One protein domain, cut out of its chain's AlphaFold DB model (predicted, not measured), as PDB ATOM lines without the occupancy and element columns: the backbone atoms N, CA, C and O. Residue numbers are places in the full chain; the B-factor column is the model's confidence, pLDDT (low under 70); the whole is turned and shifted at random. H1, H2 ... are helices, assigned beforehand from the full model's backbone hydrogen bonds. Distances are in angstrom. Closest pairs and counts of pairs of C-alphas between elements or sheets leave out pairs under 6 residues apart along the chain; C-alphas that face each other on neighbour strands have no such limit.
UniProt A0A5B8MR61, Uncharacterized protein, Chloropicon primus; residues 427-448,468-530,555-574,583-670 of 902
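Overview. This is residues 427 to 448, 468 to 530, 555 to 574 and 583 to 670 of the 902 residues of an uncharacterized protein of Chloropicon primus (UniProt A0A5B8MR61). The long helix H4 runs through the middle of an elongated body, with H1, H2 and H8 ranged along it in an up-and-down bundle, each of the four running against the one before it in the chain. H5 crosses H6 and H7 beside H4, while short H3 and H9 lie near the end where H4 begins. The 193 printed residues hold nine named helices, H1 to H9 in order, and no named strand: all helix. The whole is compact, radius of gyration of the C-alphas 18.9 A, spanning 60 by 33 by 32 A.

Arrangement. H4, residues 497 to 530, is the hub, touching six helices. Its residues 507 to 519 alone touch H8, residues 629 to 660, opposite ways at a steep tilt of 39 degrees; the closest C-alphas, Ala 512 and Thr 646, are 5.3 A apart. Residues 503 to 518 alone touch H2, residues 468 to 488, at a shallow tilt of 23 degrees; the closest C-alphas, Leu 472 and Gln 514, are 5.6 A apart. Residues 499 to 510 alone touch H1, residues 427 to 443, the same way at a shallow tilt of 6 degrees; the closest C-alphas, Cys 438 and Ile 503, are 6.0 A apart. H5, residues 555 to 572, touches H6, residues 585 to 591, about perpendicular at 75 degrees, and H7, residues 595 to 612, at a steep tilt of 60 degrees; the closest C-alphas are Gly 567 and Phe 589, 4.1 A, and Ala 566 and Phe 599, 5.3 A. H9, residues 665 to 670, touches H4; H3, residues 491 to 494, is near H1, H2 and H4. O i to N i+4 pairs are within hydrogen-bond range throughout H1, H2, H5, H6, H8 and H9, in 27 of 30 in H4 and 13 of 14 in H7; H3 is too short for one.

Along the chain. H4 is 50.0 A long, from C-alpha 497 at (52.993, 3.252, -12.261) to C-alpha 530 at (8.813, 5.499, -35.637). H8 measures 45.7 A, H2 29.7 A.

Size, cuts and confidence. Cuts leave gaps of 11.2 A between C-alphas 448 and 468, 13.3 A between 530 and 555, and 12.3 A between 574 and 583. H7 to H8 is a long link. Among the 35 residues with pLDDT under 70 are 613 to 627 and 661 to 670.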
ATOM      1  N   GLN A 427      63.994   8.424 -17.052       69.25
ATOM      2  CA  GLN A 427      62.632   7.936 -16.809       69.25
ATOM      3  C   GLN A 427      61.585   9.064 -16.846       69.25
ATOM      4  O   GLN A 427      60.522   8.905 -17.428       69.25
ATOM      5  N   SER A 428      61.913  10.249 -16.319       69.00
ATOM      6  CA  SER A 428      61.015  11.410 -16.322       69.00
ATOM      7  C   SER A 428      60.739  11.982 -17.718       69.00
ATOM      8  O   SER A 428      59.624  12.429 -17.993       69.00
ATOM      9  N   THR A 429      61.733  11.969 -18.610       69.06
ATOM     10  CA  THR A 429      61.558  12.422 -19.999       69.06
ATOM     11  C   THR A 429      60.772  11.386 -20.786       69.06
ATOM     12  O   THR A 429      59.813  11.750 -21.456       69.06
ATOM     13  N   LEU A 430      61.098  10.102 -20.612       69.56
ATOM     14  CA  LEU A 430      60.353   8.980 -21.179       69.56
ATOM     15  C   LEU A 430      58.861   9.030 -20.795       69.56
ATOM     16  O   LEU A 430      58.004   9.007 -21.677       69.56
ATOM     17  N   SER A 431      58.557   9.186 -19.500       74.38
ATOM     18  CA  SER A 431      57.192   9.338 -18.975       74.38
ATOM     19  C   SER A 431      56.447  10.497 -19.627       74.38
ATOM     20  O   SER A 431      55.328  10.325 -20.106       74.38
ATOM     21  N   ARG A 432      57.068  11.679 -19.696       75.94
ATOM     22  CA  ARG A 432      56.433  12.865 -20.285       75.94
ATOM     23  C   ARG A 432      56.175  12.697 -21.780       75.94
ATOM     24  O   ARG A 432      55.085  12.984 -22.247       75.94
ATOM     25  N   THR A 433      57.157  12.182 -22.507       74.44
ATOM     26  CA  THR A 433      57.085  11.944 -23.949       74.44
ATOM     27  C   THR A 433      56.007  10.914 -24.306       74.44
ATOM     28  O   THR A 433      55.256  11.112 -25.262       74.44
ATOM     29  N   LEU A 434      55.880   9.840 -23.518       78.12
ATOM     30  CA  LEU A 434      54.823   8.839 -23.683       78.12
ATOM     31  C   LEU A 434      53.438   9.372 -23.334       78.12
ATOM     32  O   LEU A 434      52.479   9.076 -24.049       78.12
ATOM     33  N   LEU A 435      53.333  10.193 -22.288       80.81
ATOM     34  CA  LEU A 435      52.091  10.887 -21.963       80.81
ATOM     35  C   LEU A 435      51.681  11.856 -23.065       80.81
ATOM     36  O   LEU A 435      50.525  11.835 -23.454       80.81
ATOM     37  N   ASP A 436      52.602  12.651 -23.606       77.19
ATOM     38  CA  ASP A 436      52.302  13.592 -24.687       77.19
ATOM     39  C   ASP A 436      51.836  12.848 -25.953       77.19
ATOM     40  O   ASP A 436      50.878  13.269 -26.598       77.19
ATOM     41  N   MET A 437      52.439  11.698 -26.290       75.56
ATOM     42  CA  MET A 437      51.933  10.828 -27.365       75.56
ATOM     43  C   MET A 437      50.534  10.303 -27.075       75.56
ATOM     44  O   MET A 437      49.669  10.352 -27.949       75.56
ATOM     45  N   CYS A 438      50.307   9.813 -25.857       82.00
ATOM     46  CA  CYS A 438      49.001   9.338 -25.433       82.00
ATOM     47  C   CYS A 438      47.966  10.460 -25.545       82.00
ATOM     48  O   CYS A 438      46.942  10.279 -26.195       82.00
ATOM     49  N   TYR A 439      48.248  11.643 -25.001       80.50
ATOM     50  CA  TYR A 439      47.370  12.799 -25.122       80.50
ATOM     51  C   TYR A 439      47.148  13.177 -26.582       80.50
ATOM     52  O   TYR A 439      46.009  13.386 -26.949       80.50
ATOM     53  N   ASN A 440      48.149  13.141 -27.459       75.75
ATOM     54  CA  ASN A 440      47.928  13.403 -28.884       75.75
ATOM     55  C   ASN A 440      47.028  12.356 -29.558       75.75
ATOM     56  O   ASN A 440      46.180  12.717 -30.370       75.75
ATOM     57  N   ILE A 441      47.166  11.070 -29.226       76.75
ATOM     58  CA  ILE A 441      46.282  10.017 -29.755       76.75
ATOM     59  C   ILE A 441      44.842  10.263 -29.293       76.75
ATOM     60  O   ILE A 441      43.920  10.178 -30.106       76.75
ATOM     61  N   VAL A 442      44.678  10.607 -28.015       72.88
ATOM     62  CA  VAL A 442      43.396  10.646 -27.299       72.88
ATOM     63  C   VAL A 442      42.688  12.014 -27.462       72.88
ATOM     64  O   VAL A 442      41.466  12.067 -27.527       72.88
ATOM     65  N   GLU A 443      43.428  13.117 -27.612       70.75
ATOM     66  CA  GLU A 443      42.954  14.499 -27.840       70.75
ATOM     67  C   GLU A 443      42.757  14.821 -29.334       70.75
ATOM     68  O   GLU A 443      42.053  15.767 -29.683       70.75
ATOM     69  N   ALA A 444      43.323  14.031 -30.256       55.16
ATOM     70  CA  ALA A 444      43.076  14.167 -31.697       55.16
ATOM     71  C   ALA A 444      41.696  13.624 -32.133       55.16
ATOM     72  O   ALA A 444      41.579  12.971 -33.172       55.16
ATOM     73  N   LEU A 445      40.657  13.894 -31.343       61.97
ATOM     74  CA  LEU A 445      39.254  13.825 -31.752       61.97
ATOM     75  C   LEU A 445      38.931  15.086 -32.580       61.97
ATOM     76  O   LEU A 445      39.607  16.108 -32.433       61.97
ATOM     77  N   PRO A 446      38.016  15.013 -33.561       52.34
ATOM     78  CA  PRO A 446      38.136  15.756 -34.813       52.34
ATOM     79  C   PRO A 446      38.194  17.275 -34.610       52.34
ATOM     80  O   PRO A 446      37.191  17.936 -34.368       52.34
ATOM     81  N   LYS A 447      39.390  17.850 -34.799       53.09
ATOM     82  CA  LYS A 447      39.583  19.303 -34.959       53.09
ATOM     83  C   LYS A 447      39.156  19.787 -36.356       53.09
ATOM     84  O   LYS A 447      39.108  20.987 -36.590       53.09
ATOM     85  N   GLN A 448      38.853  18.864 -37.275       50.12
ATOM     86  CA  GLN A 448      38.551  19.127 -38.686       50.12
ATOM     87  C   GLN A 448      37.106  18.729 -39.038       50.12
ATOM     88  O   GLN A 448      36.884  17.864 -39.876       50.12
ATOM     89  N   LEU A 468      31.826  10.175 -36.918       82.94
ATOM     90  CA  LEU A 468      32.372  10.341 -35.564       82.94
ATOM     91  C   LEU A 468      32.455   9.018 -34.790       82.94
ATOM     92  O   LEU A 468      33.430   8.790 -34.082       82.94
ATOM     93  N   ASP A 469      31.451   8.149 -34.921       84.25
ATOM     94  CA  ASP A 469      31.446   6.836 -34.259       84.25
ATOM     95  C   ASP A 469      32.555   5.927 -34.817       84.25
ATOM     96  O   ASP A 469      33.315   5.322 -34.058       84.25
ATOM     97  N   ILE A 470      32.730   5.919 -36.145       84.31
ATOM     98  CA  ILE A 470      33.840   5.218 -36.807       84.31
ATOM     99  C   ILE A 470      35.188   5.779 -36.335       84.31
ATOM    100  O   ILE A 470      36.079   5.011 -35.987       84.31
ATOM    101  N   GLN A 471      35.328   7.103 -36.240       84.00
ATOM    102  CA  GLN A 471      36.558   7.728 -35.744       84.00
ATOM    103  C   GLN A 471      36.855   7.377 -34.283       84.00
ATOM    104  O   GLN A 471      37.997   7.059 -33.964       84.00
ATOM    105  N   LEU A 472      35.859   7.417 -33.391       87.69
ATOM    106  CA  LEU A 472      36.024   7.026 -31.985       87.69
ATOM    107  C   LEU A 472      36.454   5.560 -31.868       87.69
ATOM    108  O   LEU A 472      37.352   5.245 -31.087       87.69
ATOM    109  N   LYS A 473      35.873   4.684 -32.693       89.19
ATOM    110  CA  LYS A 473      36.257   3.273 -32.780       89.19
ATOM    111  C   LYS A 473      37.697   3.093 -33.266       89.19
ATOM    112  O   LYS A 473      38.467   2.385 -32.621       89.19
ATOM    113  N   ASP A 474      38.077   3.756 -34.356       86.25
ATOM    114  CA  ASP A 474      39.437   3.700 -34.902       86.25
ATOM    115  C   ASP A 474      40.461   4.246 -33.901       86.25
ATOM    116  O   ASP A 474      41.570   3.731 -33.792       86.25
ATOM    117  N   LYS A 475      40.091   5.273 -33.129       85.38
ATOM    118  CA  LYS A 475      40.926   5.842 -32.068       85.38
ATOM    119  C   LYS A 475      41.092   4.908 -30.884       85.38
ATOM    120  O   LYS A 475      42.203   4.795 -30.369       85.38
ATOM    121  N   LEU A 476      40.022   4.235 -30.467       89.31
ATOM    122  CA  LEU A 476      40.099   3.227 -29.417       89.31
ATOM    123  C   LEU A 476      41.033   2.083 -29.836       89.31
ATOM    124  O   LEU A 476      41.893   1.680 -29.055       89.31
ATOM    125  N   GLU A 477      40.924   1.632 -31.086       87.75
ATOM    126  CA  GLU A 477      41.796   0.609 -31.671       87.75
ATOM    127  C   GLU A 477      43.255   1.089 -31.778       87.75
ATOM    128  O   GLU A 477      44.173   0.390 -31.354       87.75
ATOM    129  N   GLN A 478      43.494   2.315 -32.259       85.31
ATOM    130  CA  GLN A 478      44.832   2.926 -32.291       85.31
ATOM    131  C   GLN A 478      45.450   3.012 -30.894       85.31
ATOM    132  O   GLN A 478      46.634   2.725 -30.716       85.31
ATOM    133  N   HIS A 479      44.659   3.403 -29.894       87.69
ATOM    134  CA  HIS A 479      45.115   3.475 -28.515       87.69
ATOM    135  C   HIS A 479      45.429   2.082 -27.951       87.69
ATOM    136  O   HIS A 479      46.463   1.900 -27.313       87.69
ATOM    137  N   PHE A 480      44.600   1.080 -28.245       87.31
ATOM    138  CA  PHE A 480      44.858  -0.310 -27.870       87.31
ATOM    139  C   PHE A 480      46.156  -0.849 -28.493       87.31
ATOM    140  O   PHE A 480      46.982  -1.444 -27.797       87.31
ATOM    141  N   GLN A 481      46.389  -0.584 -29.781       85.31
ATOM    142  CA  GLN A 481      47.633  -0.942 -30.471       85.31
ATOM    143  C   GLN A 481      48.843  -0.209 -29.885       85.31
ATOM    144  O   GLN A 481      49.904  -0.811 -29.721       85.31
ATOM    145  N   PHE A 482      48.683   1.069 -29.528       84.56
ATOM    146  CA  PHE A 482      49.713   1.851 -28.853       84.56
ATOM    147  C   PHE A 482      50.087   1.228 -27.504       84.56
ATOM    148  O   PHE A 482      51.255   0.909 -27.298       84.56
ATOM    149  N   VAL A 483      49.115   0.965 -26.625       85.50
ATOM    150  CA  VAL A 483      49.342   0.318 -25.317       85.50
ATOM    151  C   VAL A 483      49.982  -1.065 -25.483       85.50
ATOM    152  O   VAL A 483      50.977  -1.362 -24.823       85.50
ATOM    153  N   SER A 484      49.486  -1.873 -26.423       83.25
ATOM    154  CA  SER A 484      50.043  -3.197 -26.735       83.25
ATOM    155  C   SER A 484      51.499  -3.115 -27.205       83.25
ATOM    156  O   SER A 484      52.329  -3.942 -26.821       83.25
ATOM    157  N   LEU A 485      51.842  -2.098 -28.001       81.94
ATOM    158  CA  LEU A 485      53.213  -1.847 -28.431       81.94
ATOM    159  C   LEU A 485      54.099  -1.470 -27.242       81.94
ATOM    160  O   LEU A 485      55.171  -2.061 -27.096       81.94
ATOM    161  N   LEU A 486      53.650  -0.553 -26.374       81.69
ATOM    162  CA  LEU A 486      54.400  -0.171 -25.172       81.69
ATOM    163  C   LEU A 486      54.656  -1.375 -24.258       81.69
ATOM    164  O   LEU A 486      55.766  -1.523 -23.748       81.69
ATOM    165  N   HIS A 487      53.661  -2.251 -24.099       82.88
ATOM    166  CA  HIS A 487      53.790  -3.497 -23.348       82.88
ATOM    167  C   HIS A 487      54.787  -4.458 -24.012       82.88
ATOM    168  O   HIS A 487      55.749  -4.882 -23.381       82.88
ATOM    169  N   SER A 488      54.633  -4.743 -25.312       79.31
ATOM    170  CA  SER A 488      55.498  -5.687 -26.046       79.31
ATOM    171  C   SER A 488      56.982  -5.301 -26.043       79.31
ATOM    172  O   SER A 488      57.853  -6.150 -26.226       79.31
ATOM    173  N   ARG A 489      57.273  -4.008 -25.854       79.38
ATOM    174  CA  ARG A 489      58.626  -3.451 -25.784       79.38
ATOM    175  C   ARG A 489      59.140  -3.270 -24.354       79.38
ATOM    176  O   ARG A 489      60.260  -2.794 -24.197       79.38
ATOM    177  N   GLY A 490      58.349  -3.619 -23.337       79.00
ATOM    178  CA  GLY A 490      58.686  -3.426 -21.924       79.00
ATOM    179  C   GLY A 490      58.733  -1.955 -21.496       79.00
ATOM    180  O   GLY A 490      59.277  -1.636 -20.446       79.00
ATOM    181  N   TRP A 491      58.197  -1.026 -22.297       78.94
ATOM    182  CA  TRP A 491      58.253   0.406 -21.985       78.94
ATOM    183  C   TRP A 491      57.286   0.803 -20.880       78.94
ATOM    184  O   TRP A 491      57.604   1.708 -20.117       78.94
ATOM    185  N   LEU A 492      56.151   0.108 -20.753       79.50
ATOM    186  CA  LEU A 492      55.253   0.294 -19.610       79.50
ATOM    187  C   LEU A 492      55.935  -0.061 -18.283       79.50
ATOM    188  O   LEU A 492      55.719   0.644 -17.305       79.50
ATOM    189  N   ASP A 493      56.818  -1.063 -18.274       80.56
ATOM    190  CA  ASP A 493      57.549  -1.481 -17.069       80.56
ATOM    191  C   ASP A 493      58.641  -0.479 -16.665       80.56
ATOM    192  O   ASP A 493      59.040  -0.416 -15.502       80.56
ATOM    193  N   MET A 494      59.130   0.323 -17.618       77.69
ATOM    194  CA  MET A 494      60.102   1.391 -17.353       77.69
ATOM    195  C   MET A 494      59.445   2.665 -16.809       77.69
ATOM    196  O   MET A 494      60.128   3.523 -16.245       77.69
ATOM    197  N   LEU A 495      58.131   2.820 -16.982       78.44
ATOM    198  CA  LEU A 495      57.388   3.979 -16.506       78.44
ATOM    199  C   LEU A 495      57.085   3.884 -15.012       78.44
ATOM    200  O   LEU A 495      56.946   2.809 -14.434       78.44
ATOM    201  N   ASP A 496      56.933   5.042 -14.374       81.25
ATOM    202  CA  ASP A 496      56.276   5.088 -13.075       81.25
ATOM    203  C   ASP A 496      54.817   4.618 -13.214       81.25
ATOM    204  O   ASP A 496      54.132   4.949 -14.186       81.25
ATOM    205  N   MET A 497      54.330   3.864 -12.224       79.00
ATOM    206  CA  MET A 497      52.993   3.252 -12.261       79.00
ATOM    207  C   MET A 497      51.876   4.281 -12.473       79.00
ATOM    208  O   MET A 497      50.898   3.994 -13.156       79.00
ATOM    209  N   LYS A 498      52.048   5.509 -11.964       80.25
ATOM    210  CA  LYS A 498      51.126   6.627 -12.206       80.25
ATOM    211  C   LYS A 498      51.032   6.955 -13.694       80.25
ATOM    212  O   LYS A 498      49.934   7.082 -14.232       80.25
ATOM    213  N   THR A 499      52.167   7.140 -14.361       82.69
ATOM    214  CA  THR A 499      52.204   7.467 -15.788       82.69
ATOM    215  C   THR A 499      51.683   6.316 -16.643       82.69
ATOM    216  O   THR A 499      50.839   6.551 -17.509       82.69
ATOM    217  N   ALA A 500      52.110   5.082 -16.366       82.00
ATOM    218  CA  ALA A 500      51.586   3.896 -17.041       82.00
ATOM    219  C   ALA A 500      50.057   3.796 -16.890       82.00
ATOM    220  O   ALA A 500      49.345   3.655 -17.885       82.00
ATOM    221  N   GLY A 501      49.545   3.983 -15.670       80.88
ATOM    222  CA  GLY A 501      48.114   3.995 -15.377       80.88
ATOM    223  C   GLY A 501      47.357   5.090 -16.132       80.88
ATOM    224  O   GLY A 501      46.307   4.819 -16.700       80.88
ATOM    225  N   LYS A 502      47.894   6.315 -16.222       83.94
ATOM    226  CA  LYS A 502      47.281   7.400 -17.015       83.94
ATOM    227  C   LYS A 502      47.197   7.079 -18.503       83.94
ATOM    228  O   LYS A 502      46.195   7.415 -19.125       83.94
ATOM    229  N   ILE A 503      48.246   6.471 -19.059       85.69
ATOM    230  CA  ILE A 503      48.276   6.088 -20.473       85.69
ATOM    231  C   ILE A 503      47.192   5.053 -20.732       85.69
ATOM    232  O   ILE A 503      46.358   5.267 -21.600       85.69
ATOM    233  N   VAL A 504      47.165   3.983 -19.939       85.50
ATOM    234  CA  VAL A 504      46.179   2.909 -20.072       85.50
ATOM    235  C   VAL A 504      44.762   3.473 -19.899       85.50
ATOM    236  O   VAL A 504      43.948   3.373 -20.811       85.50
ATOM    237  N   ARG A 505      44.480   4.196 -18.809       84.56
ATOM    238  CA  ARG A 505      43.138   4.740 -18.508       84.56
ATOM    239  C   ARG A 505      42.604   5.739 -19.537       84.56
ATOM    240  O   ARG A 505      41.401   5.987 -19.582       84.56
ATOM    241  N   ALA A 506      43.446   6.315 -20.395       87.88
ATOM    242  CA  ALA A 506      42.955   7.165 -21.475       87.88
ATOM    243  C   ALA A 506      42.032   6.396 -22.445       87.88
ATOM    244  O   ALA A 506      41.078   6.977 -22.968       87.88
ATOM    245  N   GLY A 507      42.255   5.090 -22.621       89.12
ATOM    246  CA  GLY A 507      41.368   4.212 -23.383       89.12
ATOM    247  C   GLY A 507      39.987   4.027 -22.750       89.12
ATOM    248  O   GLY A 507      39.003   3.994 -23.485       89.12
ATOM    249  N   GLU A 508      39.883   4.021 -21.415       90.75
ATOM    250  CA  GLU A 508      38.596   3.962 -20.695       90.75
ATOM    251  C   GLU A 508      37.698   5.141 -21.087       90.75
ATOM    252  O   GLU A 508      36.523   4.976 -21.411       90.75
ATOM    253  N   HIS A 509      38.273   6.344 -21.131       90.81
ATOM    254  CA  HIS A 509      37.549   7.553 -21.508       90.81
ATOM    255  C   HIS A 509      37.079   7.533 -22.970       90.81
ATOM    256  O   HIS A 509      35.958   7.961 -23.251       90.81
ATOM    257  N   ILE A 510      37.900   7.029 -23.901       91.12
ATOM    258  CA  ILE A 510      37.503   6.891 -25.314       91.12
ATOM    259  C   ILE A 510      36.383   5.854 -25.448       91.12
ATOM    260  O   ILE A 510      35.387   6.131 -26.116       91.12
ATOM    261  N   ALA A 511      36.506   4.702 -24.782       92.88
ATOM    262  CA  ALA A 511      35.481   3.660 -24.782       92.88
ATOM    263  C   ALA A 511      34.143   4.190 -24.241       92.88
ATOM    264  O   ALA A 511      33.086   3.930 -24.823       92.88
ATOM    265  N   ALA A 512      34.190   5.003 -23.180       93.75
ATOM    266  CA  ALA A 512      33.005   5.646 -22.631       93.75
ATOM    267  C   ALA A 512      32.349   6.609 -23.639       93.75
ATOM    268  O   ALA A 512      31.142   6.531 -23.878       93.75
ATOM    269  N   LEU A 513      33.134   7.484 -24.281       92.94
ATOM    270  CA  LEU A 513      32.627   8.417 -25.297       92.94
ATOM    271  C   LEU A 513      32.051   7.694 -26.522       92.94
ATOM    272  O   LEU A 513      31.000   8.095 -27.022       92.94
ATOM    273  N   GLN A 514      32.702   6.621 -26.980       93.06
ATOM    274  CA  GLN A 514      32.208   5.784 -28.073       93.06
ATOM    275  C   GLN A 514      30.853   5.159 -27.722       93.06
ATOM    276  O   GLN A 514      29.923   5.212 -28.525       93.06
ATOM    277  N   CYS A 515      30.706   4.616 -26.510       94.00
ATOM    278  CA  CYS A 515      29.443   4.031 -26.064       94.00
ATOM    279  C   CYS A 515      28.319   5.077 -26.008       94.00
ATOM    280  O   CYS A 515      27.236   4.851 -26.556       94.00
ATOM    281  N   ILE A 516      28.591   6.254 -25.430       93.69
ATOM    282  CA  ILE A 516      27.634   7.370 -25.377       93.69
ATOM    283  C   ILE A 516      27.209   7.780 -26.794       93.69
ATOM    284  O   ILE A 516      26.013   7.954 -27.047       93.69
ATOM    285  N   LYS A 517      28.157   7.874 -27.736       92.50
ATOM    286  CA  LYS A 517      27.854   8.242 -29.124       92.50
ATOM    287  C   LYS A 517      27.027   7.182 -29.845       92.50
ATOM    288  O   LYS A 517      26.037   7.511 -30.495       92.50
ATOM    289  N   SER A 518      27.400   5.913 -29.698       91.62
ATOM    290  CA  SER A 518      26.640   4.789 -30.245       91.62
ATOM    291  C   SER A 518      25.200   4.804 -29.724       91.62
ATOM    292  O   SER A 518      24.250   4.626 -30.488       91.62
ATOM    293  N   LYS A 519      25.009   5.130 -28.439       91.25
ATOM    294  CA  LYS A 519      23.676   5.238 -27.845       91.25
ATOM    295  C   LYS A 519      22.860   6.406 -28.391       91.25
ATOM    296  O   LYS A 519      21.667   6.241 -28.648       91.25
ATOM    297  N   GLU A 520      23.493   7.559 -28.586       90.75
ATOM    298  CA  GLU A 520      22.880   8.715 -29.243       90.75
ATOM    299  C   GLU A 520      22.373   8.343 -30.646       90.75
ATOM    300  O   GLU A 520      21.206   8.588 -30.961       90.75
ATOM    301  N   ASN A 521      23.211   7.668 -31.442       89.25
ATOM    302  CA  ASN A 521      22.861   7.217 -32.790       89.25
ATOM    303  C   ASN A 521      21.683   6.224 -32.770       89.25
ATOM    304  O   ASN A 521      20.725   6.393 -33.522       89.25
ATOM    305  N   LEU A 522      21.691   5.243 -31.857       89.50
ATOM    306  CA  LEU A 522      20.597   4.272 -31.714       89.50
ATOM    307  C   LEU A 522      19.253   4.937 -31.382       89.50
ATOM    308  O   LEU A 522      18.222   4.574 -31.950       89.50
ATOM    309  N   LEU A 523      19.240   5.918 -30.473       87.56
ATOM    310  CA  LEU A 523      18.016   6.652 -30.124       87.56
ATOM    311  C   LEU A 523      17.510   7.511 -31.293       87.56
ATOM    312  O   LEU A 523      16.300   7.687 -31.463       87.56
ATOM    313  N   GLN A 524      18.422   8.026 -32.115       86.38
ATOM    314  CA  GLN A 524      18.098   8.793 -33.312       86.38
ATOM    315  C   GLN A 524      17.533   7.920 -34.444       86.38
ATOM    316  O   GLN A 524      16.565   8.314 -35.105       86.38
ATOM    317  N   GLU A 525      18.082   6.720 -34.646       86.56
ATOM    318  CA  GLU A 525      17.549   5.726 -35.584       86.56
ATOM    319  C   GLU A 525      16.148   5.265 -35.176       86.56
ATOM    320  O   GLU A 525      15.239   5.250 -36.010       86.56
ATOM    321  N   GLN A 526      15.935   4.982 -33.886       84.94
ATOM    322  CA  GLN A 526      14.619   4.621 -33.349       84.94
ATOM    323  C   GLN A 526      13.583   5.723 -33.601       84.94
ATOM    324  O   GLN A 526      12.501   5.448 -34.123       84.94
ATOM    325  N   GLY A 527      13.940   6.986 -33.340       79.44
ATOM    326  CA  GLY A 527      13.067   8.127 -33.634       79.44
ATOM    327  C   GLY A 527      12.776   8.321 -35.130       79.44
ATOM    328  O   GLY A 527      11.746   8.891 -35.493       79.44
ATOM    329  N   SER A 528      13.651   7.833 -36.016       78.94
ATOM    330  CA  SER A 528      13.456   7.884 -37.472       78.94
ATOM    331  C   SER A 528      12.570   6.739 -37.979       78.94
ATOM    332  O   SER A 528      11.730   6.958 -38.854       78.94
ATOM    333  N   GLN A 529      12.698   5.540 -37.405       74.00
ATOM    334  CA  GLN A 529      11.856   4.383 -37.733       74.00
ATOM    335  C   GLN A 529      10.401   4.579 -37.288       74.00
ATOM    336  O   GLN A 529       9.484   4.278 -38.054       74.00
ATOM    337  N   GLU A 530      10.167   5.164 -36.109       68.25
ATOM    338  CA  GLU A 530       8.813   5.499 -35.637       68.25
ATOM    339  C   GLU A 530       8.074   6.442 -36.603       68.25
ATOM    340  O   GLU A 530       6.860   6.328 -36.784       68.25
ATOM    341  N   SER A 555      13.519  11.066 -24.981       85.25
ATOM    342  CA  SER A 555      14.746  10.310 -24.737       85.25
ATOM    343  C   SER A 555      15.988  10.893 -25.421       85.25
ATOM    344  O   SER A 555      17.017  11.081 -24.772       85.25
ATOM    345  N   LEU A 556      15.898  11.180 -26.723       87.38
ATOM    346  CA  LEU A 556      17.008  11.724 -27.505       87.38
ATOM    347  C   LEU A 556      17.302  13.172 -27.100       87.38
ATOM    348  O   LEU A 556      18.463  13.533 -26.917       87.38
ATOM    349  N   GLU A 557      16.260  13.985 -26.908       86.62
ATOM    350  CA  GLU A 557      16.416  15.384 -26.485       86.62
ATOM    351  C   GLU A 557      17.111  15.497 -25.129       86.62
ATOM    352  O   GLU A 557      17.992  16.341 -24.957       86.62
ATOM    353  N   LEU A 558      16.753  14.627 -24.179       87.81
ATOM    354  CA  LEU A 558      17.382  14.584 -22.866       87.81
ATOM    355  C   LEU A 558      18.869  14.232 -22.968       87.81
ATOM    356  O   LEU A 558      19.698  14.944 -22.400       87.81
ATOM    357  N   LEU A 559      19.217  13.172 -23.706       89.75
ATOM    358  CA  LEU A 559      20.612  12.758 -23.863       89.75
ATOM    359  C   LEU A 559      21.443  13.855 -24.546       89.75
ATOM    360  O   LEU A 559      22.513  14.215 -24.060       89.75
ATOM    361  N   GLN A 560      20.921  14.460 -25.615       90.81
ATOM    362  CA  GLN A 560      21.585  15.565 -26.309       90.81
ATOM    363  C   GLN A 560      21.711  16.824 -25.445       90.81
ATOM    364  O   GLN A 560      22.688  17.560 -25.575       90.81
ATOM    365  N   SER A 561      20.736  17.094 -24.573       91.25
ATOM    366  CA  SER A 561      20.792  18.194 -23.604       91.25
ATOM    367  C   SER A 561      21.929  17.988 -22.600       91.25
ATOM    368  O   SER A 561      22.709  18.909 -22.357       91.25
ATOM    369  N   ILE A 562      22.096  16.760 -22.097       91.81
ATOM    370  CA  ILE A 562      23.194  16.391 -21.191       91.81
ATOM    371  C   ILE A 562      24.549  16.511 -21.897       91.81
ATOM    372  O   ILE A 562      25.464  17.116 -21.342       91.81
ATOM    373  N   ILE A 563      24.674  15.998 -23.126       91.19
ATOM    374  CA  ILE A 563      25.907  16.100 -23.928       91.19
ATOM    375  C   ILE A 563      26.279  17.568 -24.169       91.19
ATOM    376  O   ILE A 563      27.433  17.955 -23.986       91.19
ATOM    377  N   ARG A 564      25.303  18.407 -24.539       90.25
ATOM    378  CA  ARG A 564      25.527  19.841 -24.764       90.25
ATOM    379  C   ARG A 564      25.981  20.554 -23.494       90.25
ATOM    380  O   ARG A 564      26.956  21.292 -23.559       90.25
ATOM    381  N   GLU A 565      25.326  20.320 -22.357       90.88
ATOM    382  CA  GLU A 565      25.698  20.950 -21.082       90.88
ATOM    383  C   GLU A 565      27.059  20.459 -20.556       90.88
ATOM    384  O   GLU A 565      27.851  21.244 -20.034       90.88
ATOM    385  N   ALA A 566      27.376  19.175 -20.719       88.75
ATOM    386  CA  ALA A 566      28.709  18.674 -20.403       88.75
ATOM    387  C   ALA A 566      29.764  19.345 -21.302       88.75
ATOM    388  O   ALA A 566      30.796  19.800 -20.811       88.75
ATOM    389  N   GLY A 567      29.475  19.491 -22.597       86.94
ATOM    390  CA  GLY A 567      30.318  20.206 -23.554       86.94
ATOM    391  C   GLY A 567      30.545  21.681 -23.211       86.94
ATOM    392  O   GLY A 567      31.678  22.156 -23.304       86.94
ATOM    393  N   THR A 568      29.518  22.405 -22.748       87.31
ATOM    394  CA  THR A 568      29.681  23.800 -22.301       87.31
ATOM    395  C   THR A 568      30.556  23.895 -21.056       87.31
ATOM    396  O   THR A 568      31.474  24.707 -21.037       87.31
ATOM    397  N   LYS A 569      30.378  23.009 -20.065       87.69
ATOM    398  CA  LYS A 569      31.249  22.960 -18.872       87.69
ATOM    399  C   LYS A 569      32.707  22.659 -19.230       87.69
ATOM    400  O   LYS A 569      33.629  23.185 -18.610       87.69
ATOM    401  N   VAL A 570      32.936  21.813 -20.238       84.88
ATOM    402  CA  VAL A 570      34.281  21.524 -20.761       84.88
ATOM    403  C   VAL A 570      34.890  22.755 -21.438       84.88
ATOM    404  O   VAL A 570      36.086  23.007 -21.274       84.88
ATOM    405  N   ALA A 571      34.087  23.508 -22.195       82.69
ATOM    406  CA  ALA A 571      34.513  24.752 -22.830       82.69
ATOM    407  C   ALA A 571      34.863  25.823 -21.784       82.69
ATOM    408  O   ALA A 571      35.924  26.432 -21.876       82.69
ATOM    409  N   GLU A 572      34.026  25.979 -20.753       83.06
ATOM    410  CA  GLU A 572      34.231  26.908 -19.634       83.06
ATOM    411  C   GLU A 572      35.514  26.602 -18.861       83.06
ATOM    412  O   GLU A 572      36.307  27.498 -18.613       83.06
ATOM    413  N   ARG A 573      35.793  25.327 -18.553       79.31
ATOM    414  CA  ARG A 573      37.046  24.928 -17.881       79.31
ATOM    415  C   ARG A 573      38.299  25.115 -18.748       79.31
ATOM    416  O   ARG A 573      39.412  24.975 -18.252       79.31
ATOM    417  N   SER A 574      38.137  25.381 -20.041       70.25
ATOM    418  CA  SER A 574      39.219  25.492 -21.021       70.25
ATOM    419  C   SER A 574      39.614  26.943 -21.314       70.25
ATOM    420  O   SER A 574      39.958  27.246 -22.460       70.25
ATOM    421  N   LYS A 583      33.207  26.804 -31.418       71.81
ATOM    422  CA  LYS A 583      32.918  25.383 -31.640       71.81
ATOM    423  C   LYS A 583      31.572  25.028 -31.022       71.81
ATOM    424  O   LYS A 583      31.222  25.520 -29.945       71.81
ATOM    425  N   GLN A 584      30.818  24.158 -31.687       80.38
ATOM    426  CA  GLN A 584      29.540  23.706 -31.145       80.38
ATOM    427  C   GLN A 584      29.783  22.913 -29.843       80.38
ATOM    428  O   GLN A 584      30.743  22.144 -29.769       80.38
ATOM    429  N   PRO A 585      28.926  23.026 -28.807       81.56
ATOM    430  CA  PRO A 585      29.166  22.373 -27.515       81.56
ATOM    431  C   PRO A 585      29.366  20.852 -27.599       81.56
ATOM    432  O   PRO A 585      30.165  20.287 -26.857       81.56
ATOM    433  N   TRP A 586      28.679  20.181 -28.527       80.44
ATOM    434  CA  TRP A 586      28.830  18.738 -28.734       80.44
ATOM    435  C   TRP A 586      30.186  18.368 -29.363       80.44
ATOM    436  O   TRP A 586      30.734  17.319 -29.038       80.44
ATOM    437  N   GLU A 587      30.772  19.233 -30.200       80.25
ATOM    438  CA  GLU A 587      32.122  19.028 -30.749       80.25
ATOM    439  C   GLU A 587      33.157  19.117 -29.632       80.25
ATOM    440  O   GLU A 587      34.052  18.281 -29.533       80.25
ATOM    441  N   VAL A 588      32.994  20.095 -28.734       83.69
ATOM    442  CA  VAL A 588      33.866  20.248 -27.565       83.69
ATOM    443  C   VAL A 588      33.768  19.022 -26.656       83.69
ATOM    444  O   VAL A 588      34.803  18.518 -26.214       83.69
ATOM    445  N   PHE A 589      32.558  18.496 -26.440       87.19
ATOM    446  CA  PHE A 589      32.333  17.283 -25.654       87.19
ATOM    447  C   PHE A 589      33.137  16.095 -26.196       87.19
ATOM    448  O   PHE A 589      33.961  15.539 -25.472       87.19
ATOM    449  N   TYR A 590      32.967  15.750 -27.474       87.38
ATOM    450  CA  TYR A 590      33.681  14.620 -28.070       87.38
ATOM    451  C   TYR A 590      35.153  14.914 -28.373       87.38
ATOM    452  O   TYR A 590      35.894  13.980 -28.623       87.38
ATOM    453  N   SER A 591      35.611  16.169 -28.329       81.06
ATOM    454  CA  SER A 591      37.031  16.498 -28.538       81.06
ATOM    455  C   SER A 591      37.926  16.171 -27.341       81.06
ATOM    456  O   SER A 591      39.133  16.005 -27.506       81.06
ATOM    457  N   LYS A 592      37.354  16.100 -26.128       83.50
ATOM    458  CA  LYS A 592      38.120  15.912 -24.893       83.50
ATOM    459  C   LYS A 592      37.748  14.602 -24.189       83.50
ATOM    460  O   LYS A 592      36.587  14.407 -23.847       83.50
ATOM    461  N   PRO A 593      38.721  13.744 -23.849       79.06
ATOM    462  CA  PRO A 593      38.465  12.440 -23.219       79.06
ATOM    463  C   PRO A 593      37.778  12.557 -21.849       79.06
ATOM    464  O   PRO A 593      36.834  11.829 -21.532       79.06
ATOM    465  N   LEU A 594      38.202  13.545 -21.053       83.25
ATOM    466  CA  LEU A 594      37.670  13.808 -19.711       83.25
ATOM    467  C   LEU A 594      36.209  14.294 -19.711       83.25
ATOM    468  O   LEU A 594      35.573  14.307 -18.657       83.25
ATOM    469  N   SER A 595      35.644  14.645 -20.871       87.38
ATOM    470  CA  SER A 595      34.221  14.984 -20.997       87.38
ATOM    471  C   SER A 595      33.307  13.832 -20.575       87.38
ATOM    472  O   SER A 595      32.209  14.078 -20.085       87.38
ATOM    473  N   SER A 596      33.771  12.583 -20.697       90.44
ATOM    474  CA  SER A 596      33.045  11.390 -20.236       90.44
ATOM    475  C   SER A 596      32.755  11.394 -18.729       90.44
ATOM    476  O   SER A 596      31.730  10.865 -18.313       90.44
ATOM    477  N   VAL A 597      33.608  12.010 -17.904       90.25
ATOM    478  CA  VAL A 597      33.369  12.149 -16.454       90.25
ATOM    479  C   VAL A 597      32.397  13.296 -16.181       90.25
ATOM    480  O   VAL A 597      31.457  13.152 -15.408       90.25
ATOM    481  N   LEU A 598      32.551  14.414 -16.898       89.81
ATOM    482  CA  LEU A 598      31.645  15.565 -16.783       89.81
ATOM    483  C   LEU A 598      30.222  15.261 -17.261       89.81
ATOM    484  O   LEU A 598      29.261  15.893 -16.811       89.81
ATOM    485  N   PHE A 599      30.079  14.286 -18.158       93.56
ATOM    486  CA  PHE A 599      28.793  13.701 -18.506       93.56
ATOM    487  C   PHE A 599      28.087  13.149 -17.263       93.56
ATOM    488  O   PHE A 599      26.938  13.512 -17.026       93.56
ATOM    489  N   LEU A 600      28.779  12.356 -16.436       93.88
ATOM    490  CA  LEU A 600      28.224  11.768 -15.211       93.88
ATOM    491  C   LEU A 600      27.795  12.853 -14.214       93.88
ATOM    492  O   LEU A 600      26.660  12.829 -13.742       93.88
ATOM    493  N   ASP A 601      28.636  13.867 -13.984       93.00
ATOM    494  CA  ASP A 601      28.297  15.010 -13.116       93.00
ATOM    495  C   ASP A 601      27.038  15.748 -13.608       93.00
ATOM    496  O   ASP A 601      26.198  16.214 -12.833       93.00
ATOM    497  N   THR A 602      26.890  15.861 -14.928       92.56
ATOM    498  CA  THR A 602      25.734  16.514 -15.548       92.56
ATOM    499  C   THR A 602      24.481  15.645 -15.447       92.56
ATOM    500  O   THR A 602      23.402  16.175 -15.177       92.56
ATOM    501  N   VAL A 603      24.605  14.319 -15.570       92.94
ATOM    502  CA  VAL A 603      23.509  13.380 -15.281       92.94
ATOM    503  C   VAL A 603      23.054  13.537 -13.830       92.94
ATOM    504  O   VAL A 603      21.859  13.713 -13.605       92.94
ATOM    505  N   VAL A 604      23.974  13.565 -12.857       93.56
ATOM    506  CA  VAL A 604      23.656  13.777 -11.430       93.56
ATOM    507  C   VAL A 604      22.861  15.065 -11.227       93.56
ATOM    508  O   VAL A 604      21.799  15.045 -10.603       93.56
ATOM    509  N   ALA A 605      23.332  16.181 -11.789       91.44
ATOM    510  CA  ALA A 605      22.656  17.470 -11.664       91.44
ATOM    511  C   ALA A 605      21.226  17.434 -12.234       91.44
ATOM    512  O   ALA A 605      20.290  17.920 -11.596       91.44
ATOM    513  N   LYS A 606      21.035  16.811 -13.406       89.50
ATOM    514  CA  LYS A 606      19.715  16.657 -14.038       89.50
ATOM    515  C   LYS A 606      18.798  15.734 -13.244       89.50
ATOM    516  O   LYS A 606      17.628  16.058 -13.061       89.50
ATOM    517  N   VAL A 607      19.315  14.614 -12.747       89.44
ATOM    518  CA  VAL A 607      18.556  13.665 -11.925       89.44
ATOM    519  C   VAL A 607      18.110  14.320 -10.619       89.44
ATOM    520  O   VAL A 607      16.932  14.260 -10.275       89.44
ATOM    521  N   ASN A 608      19.001  15.030  -9.932       89.00
ATOM    522  CA  ASN A 608      18.653  15.747  -8.704       89.00
ATOM    523  C   ASN A 608      17.620  16.854  -8.955       89.00
ATOM    524  O   ASN A 608      16.730  17.069  -8.126       89.00
ATOM    525  N   ALA A 609      17.688  17.521 -10.110       86.12
ATOM    526  CA  ALA A 609      16.676  18.487 -10.521       86.12
ATOM    527  C   ALA A 609      15.315  17.819 -10.797       86.12
ATOM    528  O   ALA A 609      14.294  18.354 -10.373       86.12
ATOM    529  N   LEU A 610      15.291  16.629 -11.411       83.75
ATOM    530  CA  LEU A 610      14.070  15.831 -11.607       83.75
ATOM    531  C   LEU A 610      13.437  15.378 -10.282       83.75
ATOM    532  O   LEU A 610      12.213  15.341 -10.182       83.75
ATOM    533  N   VAL A 611      14.247  15.050  -9.270       81.50
ATOM    534  CA  VAL A 611      13.756  14.687  -7.928       81.50
ATOM    535  C   VAL A 611      13.219  15.914  -7.181       81.50
ATOM    536  O   VAL A 611      12.181  15.838  -6.526       81.50
ATOM    537  N   SER A 612      13.910  17.053  -7.277       79.06
ATOM    538  CA  SER A 612      13.616  18.243  -6.462       79.06
ATOM    539  C   SER A 612      12.547  19.161  -7.064       79.06
ATOM    540  O   SER A 612      11.861  19.871  -6.329       79.06
ATOM    541  N   GLN A 613      12.407  19.191  -8.393       69.50
ATOM    542  CA  GLN A 613      11.523  20.120  -9.099       69.50
ATOM    543  C   GLN A 613      10.431  19.367  -9.878       69.50
ATOM    544  O   GLN A 613      10.694  18.830 -10.954       69.50
ATOM    545  N   PRO A 614       9.160  19.401  -9.432       55.41
ATOM    546  CA  PRO A 614       8.051  18.760 -10.148       55.41
ATOM    547  C   PRO A 614       7.686  19.437 -11.489       55.41
ATOM    548  O   PRO A 614       6.812  18.940 -12.197       55.41
ATOM    549  N   HIS A 615       8.336  20.558 -11.832       50.06
ATOM    550  CA  HIS A 615       8.173  21.320 -13.079       50.06
ATOM    551  C   HIS A 615       9.449  21.347 -13.938       50.06
ATOM    552  O   HIS A 615       9.624  22.257 -14.740       50.06
ATOM    553  N   PHE A 616      10.358  20.385 -13.757       50.59
ATOM    554  CA  PHE A 616      11.612  20.342 -14.502       50.59
ATOM    555  C   PHE A 616      11.376  20.331 -16.028       50.59
ATOM    556  O   PHE A 616      10.793  19.389 -16.572       50.59
ATOM    557  N   GLU A 617      11.823  21.383 -16.719       54.00
ATOM    558  CA  GLU A 617      11.698  21.520 -18.172       54.00
ATOM    559  C   GLU A 617      12.940  20.940 -18.863       54.00
ATOM    560  O   GLU A 617      14.023  21.521 -18.826       54.00
ATOM    561  N   ILE A 618      12.788  19.786 -19.521       57.25
ATOM    562  CA  ILE A 618      13.830  19.219 -20.404       57.25
ATOM    563  C   ILE A 618      13.976  20.086 -21.672       57.25
ATOM    564  O   ILE A 618      15.074  20.250 -22.204       57.25
ATOM    565  N   SER A 619      12.858  20.665 -22.121       50.47
ATOM    566  CA  SER A 619      12.691  21.577 -23.255       50.47
ATOM    567  C   SER A 619      11.439  22.437 -23.004       50.47
ATOM    568  O   SER A 619      10.532  21.992 -22.290       50.47
ATOM    569  N   LYS A 620      11.370  23.643 -23.595       49.25
ATOM    570  CA  LYS A 620      10.268  24.619 -23.415       49.25
ATOM    571  C   LYS A 620       8.872  24.062 -23.760       49.25
ATOM    572  O   LYS A 620       7.879  24.636 -23.327       49.25
ATOM    573  N   ASP A 621       8.798  22.929 -24.461       42.97
ATOM    574  CA  ASP A 621       7.547  22.282 -24.885       42.97
ATOM    575  C   ASP A 621       7.163  21.025 -24.062       42.97
ATOM    576  O   ASP A 621       6.123  20.413 -24.311       42.97
ATOM    577  N   VAL A 622       7.976  20.608 -23.075       49.12
ATOM    578  CA  VAL A 622       7.868  19.284 -22.405       49.12
ATOM    579  C   VAL A 622       7.358  19.373 -20.950       49.12
ATOM    580  O   VAL A 622       7.051  18.350 -20.330       49.12
ATOM    581  N   SER A 623       7.170  20.582 -20.410       49.34
ATOM    582  CA  SER A 623       6.924  20.864 -18.980       49.34
ATOM    583  C   SER A 623       5.652  20.247 -18.367       49.34
ATOM    584  O   SER A 623       5.577  20.069 -17.151       49.34
ATOM    585  N   ALA A 624       4.667  19.854 -19.185       43.69
ATOM    586  CA  ALA A 624       3.438  19.189 -18.732       43.69
ATOM    587  C   ALA A 624       3.517  17.644 -18.721       43.69
ATOM    588  O   ALA A 624       2.668  16.988 -18.116       43.69
ATOM    589  N   SER A 625       4.524  17.054 -19.380       51.09
ATOM    590  CA  SER A 625       4.616  15.608 -19.656       51.09
ATOM    591  C   SER A 625       5.423  14.803 -18.628       51.09
ATOM    592  O   SER A 625       5.310  13.583 -18.575       51.09
ATOM    593  N   THR A 626       6.164  15.460 -17.731       52.22
ATOM    594  CA  THR A 626       6.937  14.827 -16.639       52.22
ATOM    595  C   THR A 626       6.073  14.166 -15.559       52.22
ATOM    596  O   THR A 626       6.597  13.492 -14.673       52.22
ATOM    597  N   ARG A 627       4.743  14.321 -15.627       55.56
ATOM    598  CA  ARG A 627       3.771  13.581 -14.802       55.56
ATOM    599  C   ARG A 627       3.289  12.281 -15.440       55.56
ATOM    600  O   ARG A 627       2.651  11.491 -14.743       55.56
ATOM    601  N   ASP A 628       3.551  12.078 -16.729       73.12
ATOM    602  CA  ASP A 628       3.223  10.831 -17.404       73.12
ATOM    603  C   ASP A 628       4.248   9.764 -17.012       73.12
ATOM    604  O   ASP A 628       5.461   9.927 -17.166       73.12
ATOM    605  N   ILE A 629       3.738   8.656 -16.488       77.75
ATOM    606  CA  ILE A 629       4.514   7.502 -16.035       77.75
ATOM    607  C   ILE A 629       5.328   6.928 -17.197       77.75
ATOM    608  O   ILE A 629       6.457   6.483 -17.000       77.75
ATOM    609  N   GLN A 630       4.805   6.994 -18.426       80.00
ATOM    610  CA  GLN A 630       5.528   6.526 -19.607       80.00
ATOM    611  C   GLN A 630       6.752   7.395 -19.914       80.00
ATOM    612  O   GLN A 630       7.808   6.860 -20.253       80.00
ATOM    613  N   VAL A 631       6.645   8.715 -19.735       81.50
ATOM    614  CA  VAL A 631       7.757   9.657 -19.933       81.50
ATOM    615  C   VAL A 631       8.796   9.500 -18.826       81.50
ATOM    616  O   VAL A 631       9.984   9.404 -19.123       81.50
ATOM    617  N   GLN A 632       8.369   9.384 -17.564       84.25
ATOM    618  CA  GLN A 632       9.267   9.100 -16.436       84.25
ATOM    619  C   GLN A 632      10.036   7.786 -16.643       84.25
ATOM    620  O   GLN A 632      11.251   7.739 -16.455       84.25
ATOM    621  N   ASN A 633       9.350   6.737 -17.106       86.62
ATOM    622  CA  ASN A 633       9.972   5.460 -17.440       86.62
ATOM    623  C   ASN A 633      10.963   5.587 -18.603       86.62
ATOM    624  O   ASN A 633      12.050   5.020 -18.549       86.62
ATOM    625  N   ALA A 634      10.617   6.327 -19.659       86.00
ATOM    626  CA  ALA A 634      11.512   6.551 -20.792       86.00
ATOM    627  C   ALA A 634      12.791   7.290 -20.364       86.00
ATOM    628  O   ALA A 634      13.888   6.842 -20.693       86.00
ATOM    629  N   ILE A 635      12.656   8.356 -19.566       88.25
ATOM    630  CA  ILE A 635      13.777   9.120 -18.999       88.25
ATOM    631  C   ILE A 635      14.681   8.205 -18.171       88.25
ATOM    632  O   ILE A 635      15.885   8.133 -18.423       88.25
ATOM    633  N   LEU A 636      14.102   7.474 -17.216       89.12
ATOM    634  CA  LEU A 636      14.864   6.592 -16.341       89.12
ATOM    635  C   LEU A 636      15.589   5.501 -17.136       89.12
ATOM    636  O   LEU A 636      16.769   5.247 -16.896       89.12
ATOM    637  N   ASN A 637      14.914   4.883 -18.106       89.56
ATOM    638  CA  ASN A 637      15.506   3.848 -18.950       89.56
ATOM    639  C   ASN A 637      16.657   4.382 -19.793       89.56
ATOM    640  O   ASN A 637      17.670   3.706 -19.905       89.56
ATOM    641  N   VAL A 638      16.542   5.580 -20.362       90.81
ATOM    642  CA  VAL A 638      17.626   6.173 -21.153       90.81
ATOM    643  C   VAL A 638      18.828   6.469 -20.274       90.81
ATOM    644  O   VAL A 638      19.932   6.059 -20.622       90.81
ATOM    645  N   LEU A 639      18.631   7.128 -19.130       92.50
ATOM    646  CA  LEU A 639      19.739   7.512 -18.257       92.50
ATOM    647  C   LEU A 639      20.428   6.292 -17.644       92.50
ATOM    648  O   LEU A 639      21.637   6.138 -17.801       92.50
ATOM    649  N   SER A 640      19.662   5.399 -17.011       92.94
ATOM    650  CA  SER A 640      20.219   4.185 -16.406       92.94
ATOM    651  C   SER A 640      20.926   3.327 -17.447       92.94
ATOM    652  O   SER A 640      22.090   3.003 -17.262       92.94
ATOM    653  N   ARG A 641      20.283   3.030 -18.582       91.94
ATOM    654  CA  ARG A 641      20.861   2.168 -19.614       91.94
ATOM    655  C   ARG A 641      22.090   2.779 -20.270       91.94
ATOM    656  O   ARG A 641      23.018   2.046 -20.569       91.94
ATOM    657  N   THR A 642      22.120   4.097 -20.477       93.00
ATOM    658  CA  THR A 642      23.316   4.758 -21.020       93.00
ATOM    659  C   THR A 642      24.480   4.625 -20.045       93.00
ATOM    660  O   THR A 642      25.560   4.217 -20.455       93.00
ATOM    661  N   VAL A 643      24.269   4.890 -18.751       94.19
ATOM    662  CA  VAL A 643      25.329   4.777 -17.732       94.19
ATOM    663  C   VAL A 643      25.790   3.327 -17.560       94.19
ATOM    664  O   VAL A 643      26.993   3.076 -17.560       94.19
ATOM    665  N   THR A 644      24.865   2.364 -17.482       92.75
ATOM    666  CA  THR A 644      25.209   0.946 -17.295       92.75
ATOM    667  C   THR A 644      25.876   0.330 -18.528       92.75
ATOM    668  O   THR A 644      26.837  -0.420 -18.387       92.75
ATOM    669  N   GLU A 645      25.427   0.655 -19.747       93.81
ATOM    670  CA  GLU A 645      26.091   0.213 -20.984       93.81
ATOM    671  C   GLU A 645      27.478   0.850 -21.129       93.81
ATOM    672  O   GLU A 645      28.411   0.159 -21.533       93.81
ATOM    673  N   THR A 646      27.638   2.118 -20.731       93.81
ATOM    674  CA  THR A 646      28.947   2.795 -20.724       93.81
ATOM    675  C   THR A 646      29.904   2.111 -19.750       93.81
ATOM    676  O   THR A 646      31.029   1.800 -20.132       93.81
ATOM    677  N   LEU A 647      29.446   1.789 -18.534       93.44
ATOM    678  CA  LEU A 647      30.224   1.019 -17.560       93.44
ATOM    679  C   LEU A 647      30.655  -0.341 -18.120       93.44
ATOM    680  O   LEU A 647      31.841  -0.660 -18.108       93.44
ATOM    681  N   ASN A 648      29.725  -1.100 -18.700       93.31
ATOM    682  CA  ASN A 648      30.030  -2.399 -19.301       93.31
ATOM    683  C   ASN A 648      31.015  -2.292 -20.479       93.31
ATOM    684  O   ASN A 648      31.862  -3.169 -20.655       93.31
ATOM    685  N   ALA A 649      30.915  -1.239 -21.297       93.25
ATOM    686  CA  ALA A 649      31.832  -0.998 -22.408       93.25
ATOM    687  C   ALA A 649      33.254  -0.706 -21.909       93.25
ATOM    688  O   ALA A 649      34.220  -1.252 -22.446       93.25
ATOM    689  N   VAL A 650      33.380   0.095 -20.848       92.50
ATOM    690  CA  VAL A 650      34.666   0.370 -20.201       92.50
ATOM    691  C   VAL A 650      35.238  -0.896 -19.563       92.50
ATOM    692  O   VAL A 650      36.388  -1.228 -19.826       92.50
ATOM    693  N   GLU A 651      34.447  -1.666 -18.810       90.25
ATOM    694  CA  GLU A 651      34.898  -2.950 -18.249       90.25
ATOM    695  C   GLU A 651      35.342  -3.939 -19.332       90.25
ATOM    696  O   GLU A 651      36.322  -4.662 -19.162       90.25
ATOM    697  N   SER A 652      34.633  -3.980 -20.463       91.25
ATOM    698  CA  SER A 652      35.008  -4.803 -21.613       91.25
ATOM    699  C   SER A 652      36.364  -4.383 -22.181       91.25
ATOM    700  O   SER A 652      37.173  -5.243 -22.527       91.25
ATOM    701  N   TRP A 653      36.631  -3.078 -22.258       90.50
ATOM    702  CA  TRP A 653      37.934  -2.558 -22.661       90.50
ATOM    703  C   TRP A 653      39.030  -2.923 -21.646       90.50
ATOM    704  O   TRP A 653      40.072  -3.427 -22.061       90.50
ATOM    705  N   ILE A 654      38.774  -2.781 -20.337       87.44
ATOM    706  CA  ILE A 654      39.728  -3.166 -19.278       87.44
ATOM    707  C   ILE A 654      40.080  -4.651 -19.420       87.44
ATOM    708  O   ILE A 654      41.252  -4.999 -19.534       87.44
ATOM    709  N   ARG A 655      39.072  -5.527 -19.542       87.94
ATOM    710  CA  ARG A 655      39.274  -6.974 -19.745       87.94
ATOM    711  C   ARG A 655      40.072  -7.282 -21.013       87.94
ATOM    712  O   ARG A 655      40.879  -8.208 -21.008       87.94
ATOM    713  N   ALA A 656      39.856  -6.539 -22.099       87.25
ATOM    714  CA  ALA A 656      40.591  -6.727 -23.349       87.25
ATOM    715  C   ALA A 656      42.072  -6.332 -23.213       87.25
ATOM    716  O   ALA A 656      42.948  -7.045 -23.717       87.25
ATOM    717  N   VAL A 657      42.356  -5.230 -22.513       84.69
ATOM    718  CA  VAL A 657      43.725  -4.798 -22.200       84.69
ATOM    719  C   VAL A 657      44.402  -5.795 -21.265       84.69
ATOM    720  O   VAL A 657      45.500  -6.245 -21.582       84.69
ATOM    721  N   ASP A 658      43.732  -6.221 -20.195       80.56
ATOM    722  CA  ASP A 658      44.259  -7.200 -19.236       80.56
ATOM    723  C   ASP A 658      44.580  -8.546 -19.896       80.56
ATOM    724  O   ASP A 658      45.645  -9.122 -19.664       80.56
ATOM    725  N   ALA A 659      43.691  -9.039 -20.766       82.25
ATOM    726  CA  ALA A 659      43.902 -10.289 -21.493       82.25
ATOM    727  C   ALA A 659      45.098 -10.219 -22.459       82.25
ATOM    728  O   ALA A 659      45.770 -11.226 -22.684       82.25
ATOM    729  N   SER A 660      45.367  -9.041 -23.027       75.62
ATOM    730  CA  SER A 660      46.389  -8.850 -24.066       75.62
ATOM    731  C   SER A 660      47.740  -8.380 -23.512       75.62
ATOM    732  O   SER A 660      48.771  -8.592 -24.150       75.62
ATOM    733  N   CYS A 661      47.754  -7.772 -22.322       66.62
ATOM    734  CA  CYS A 661      48.922  -7.120 -21.723       66.62
ATOM    735  C   CYS A 661      49.366  -7.721 -20.365       66.62
ATOM    736  O   CYS A 661      49.994  -6.993 -19.613       66.62
ATOM    737  N   ILE A 662      49.016  -8.991 -20.053       58.50
ATOM    738  CA  ILE A 662      49.367  -9.880 -18.894       58.50
ATOM    739  C   ILE A 662      50.119  -9.265 -17.671       58.50
ATOM    740  O   ILE A 662      51.098  -8.541 -17.800       58.50
ATOM    741  N   PRO A 663      49.928  -9.822 -16.458       50.94
ATOM    742  CA  PRO A 663      49.341  -9.202 -15.266       50.94
ATOM    743  C   PRO A 663      50.205  -8.118 -14.573       50.94
ATOM    744  O   PRO A 663      49.876  -7.712 -13.460       50.94
ATOM    745  N   VAL A 664      51.306  -7.639 -15.164       46.41
ATOM    746  CA  VAL A 664      52.192  -6.623 -14.556       46.41
ATOM    747  C   VAL A 664      51.442  -5.298 -14.356       46.41
ATOM    748  O   VAL A 664      51.672  -4.584 -13.379       46.41
ATOM    749  N   LEU A 665      50.433  -5.038 -15.194       50.56
ATOM    750  CA  LEU A 665      49.509  -3.917 -15.033       50.56
ATOM    751  C   LEU A 665      48.555  -4.050 -13.838       50.56
ATOM    752  O   LEU A 665      47.974  -3.039 -13.461       50.56
ATOM    753  N   SER A 666      48.431  -5.204 -13.169       49.19
ATOM    754  CA  SER A 666      47.666  -5.285 -11.907       49.19
ATOM    755  C   SER A 666      48.198  -4.292 -10.858       49.19
ATOM    756  O   SER A 666      47.422  -3.706 -10.106       49.19
ATOM    757  N   GLY A 667      49.507  -4.000 -10.888       47.84
ATOM    758  CA  GLY A 667      50.122  -2.925 -10.107       47.84
ATOM    759  C   GLY A 667      49.860  -1.515 -10.655       47.84
ATOM    760  O   GLY A 667      49.715  -0.583  -9.870       47.84
ATOM    761  N   ALA A 668      49.749  -1.343 -11.977       48.09
ATOM    762  CA  ALA A 668      49.454  -0.053 -12.615       48.09
ATOM    763  C   ALA A 668      47.980   0.367 -12.458       48.09
ATOM    764  O   ALA A 668      47.684   1.551 -12.307       48.09
ATOM    765  N   PHE A 669      47.056  -0.597 -12.437       51.31
ATOM    766  CA  PHE A 669      45.669  -0.373 -12.042       51.31
ATOM    767  C   PHE A 669      45.543  -0.157 -10.526       51.31
ATOM    768  O   PHE A 669      44.704   0.640 -10.111       51.31
ATOM    769  N   GLY A 670      46.414  -0.782  -9.721       44.59
ATOM    770  CA  GLY A 670      46.434  -0.669  -8.259       44.59
ATOM    771  C   GLY A 670      47.112   0.581  -7.674       44.59
ATOM    772  O   GLY A 670      46.810   0.937  -6.537       44.59
TER     773      GLY A 670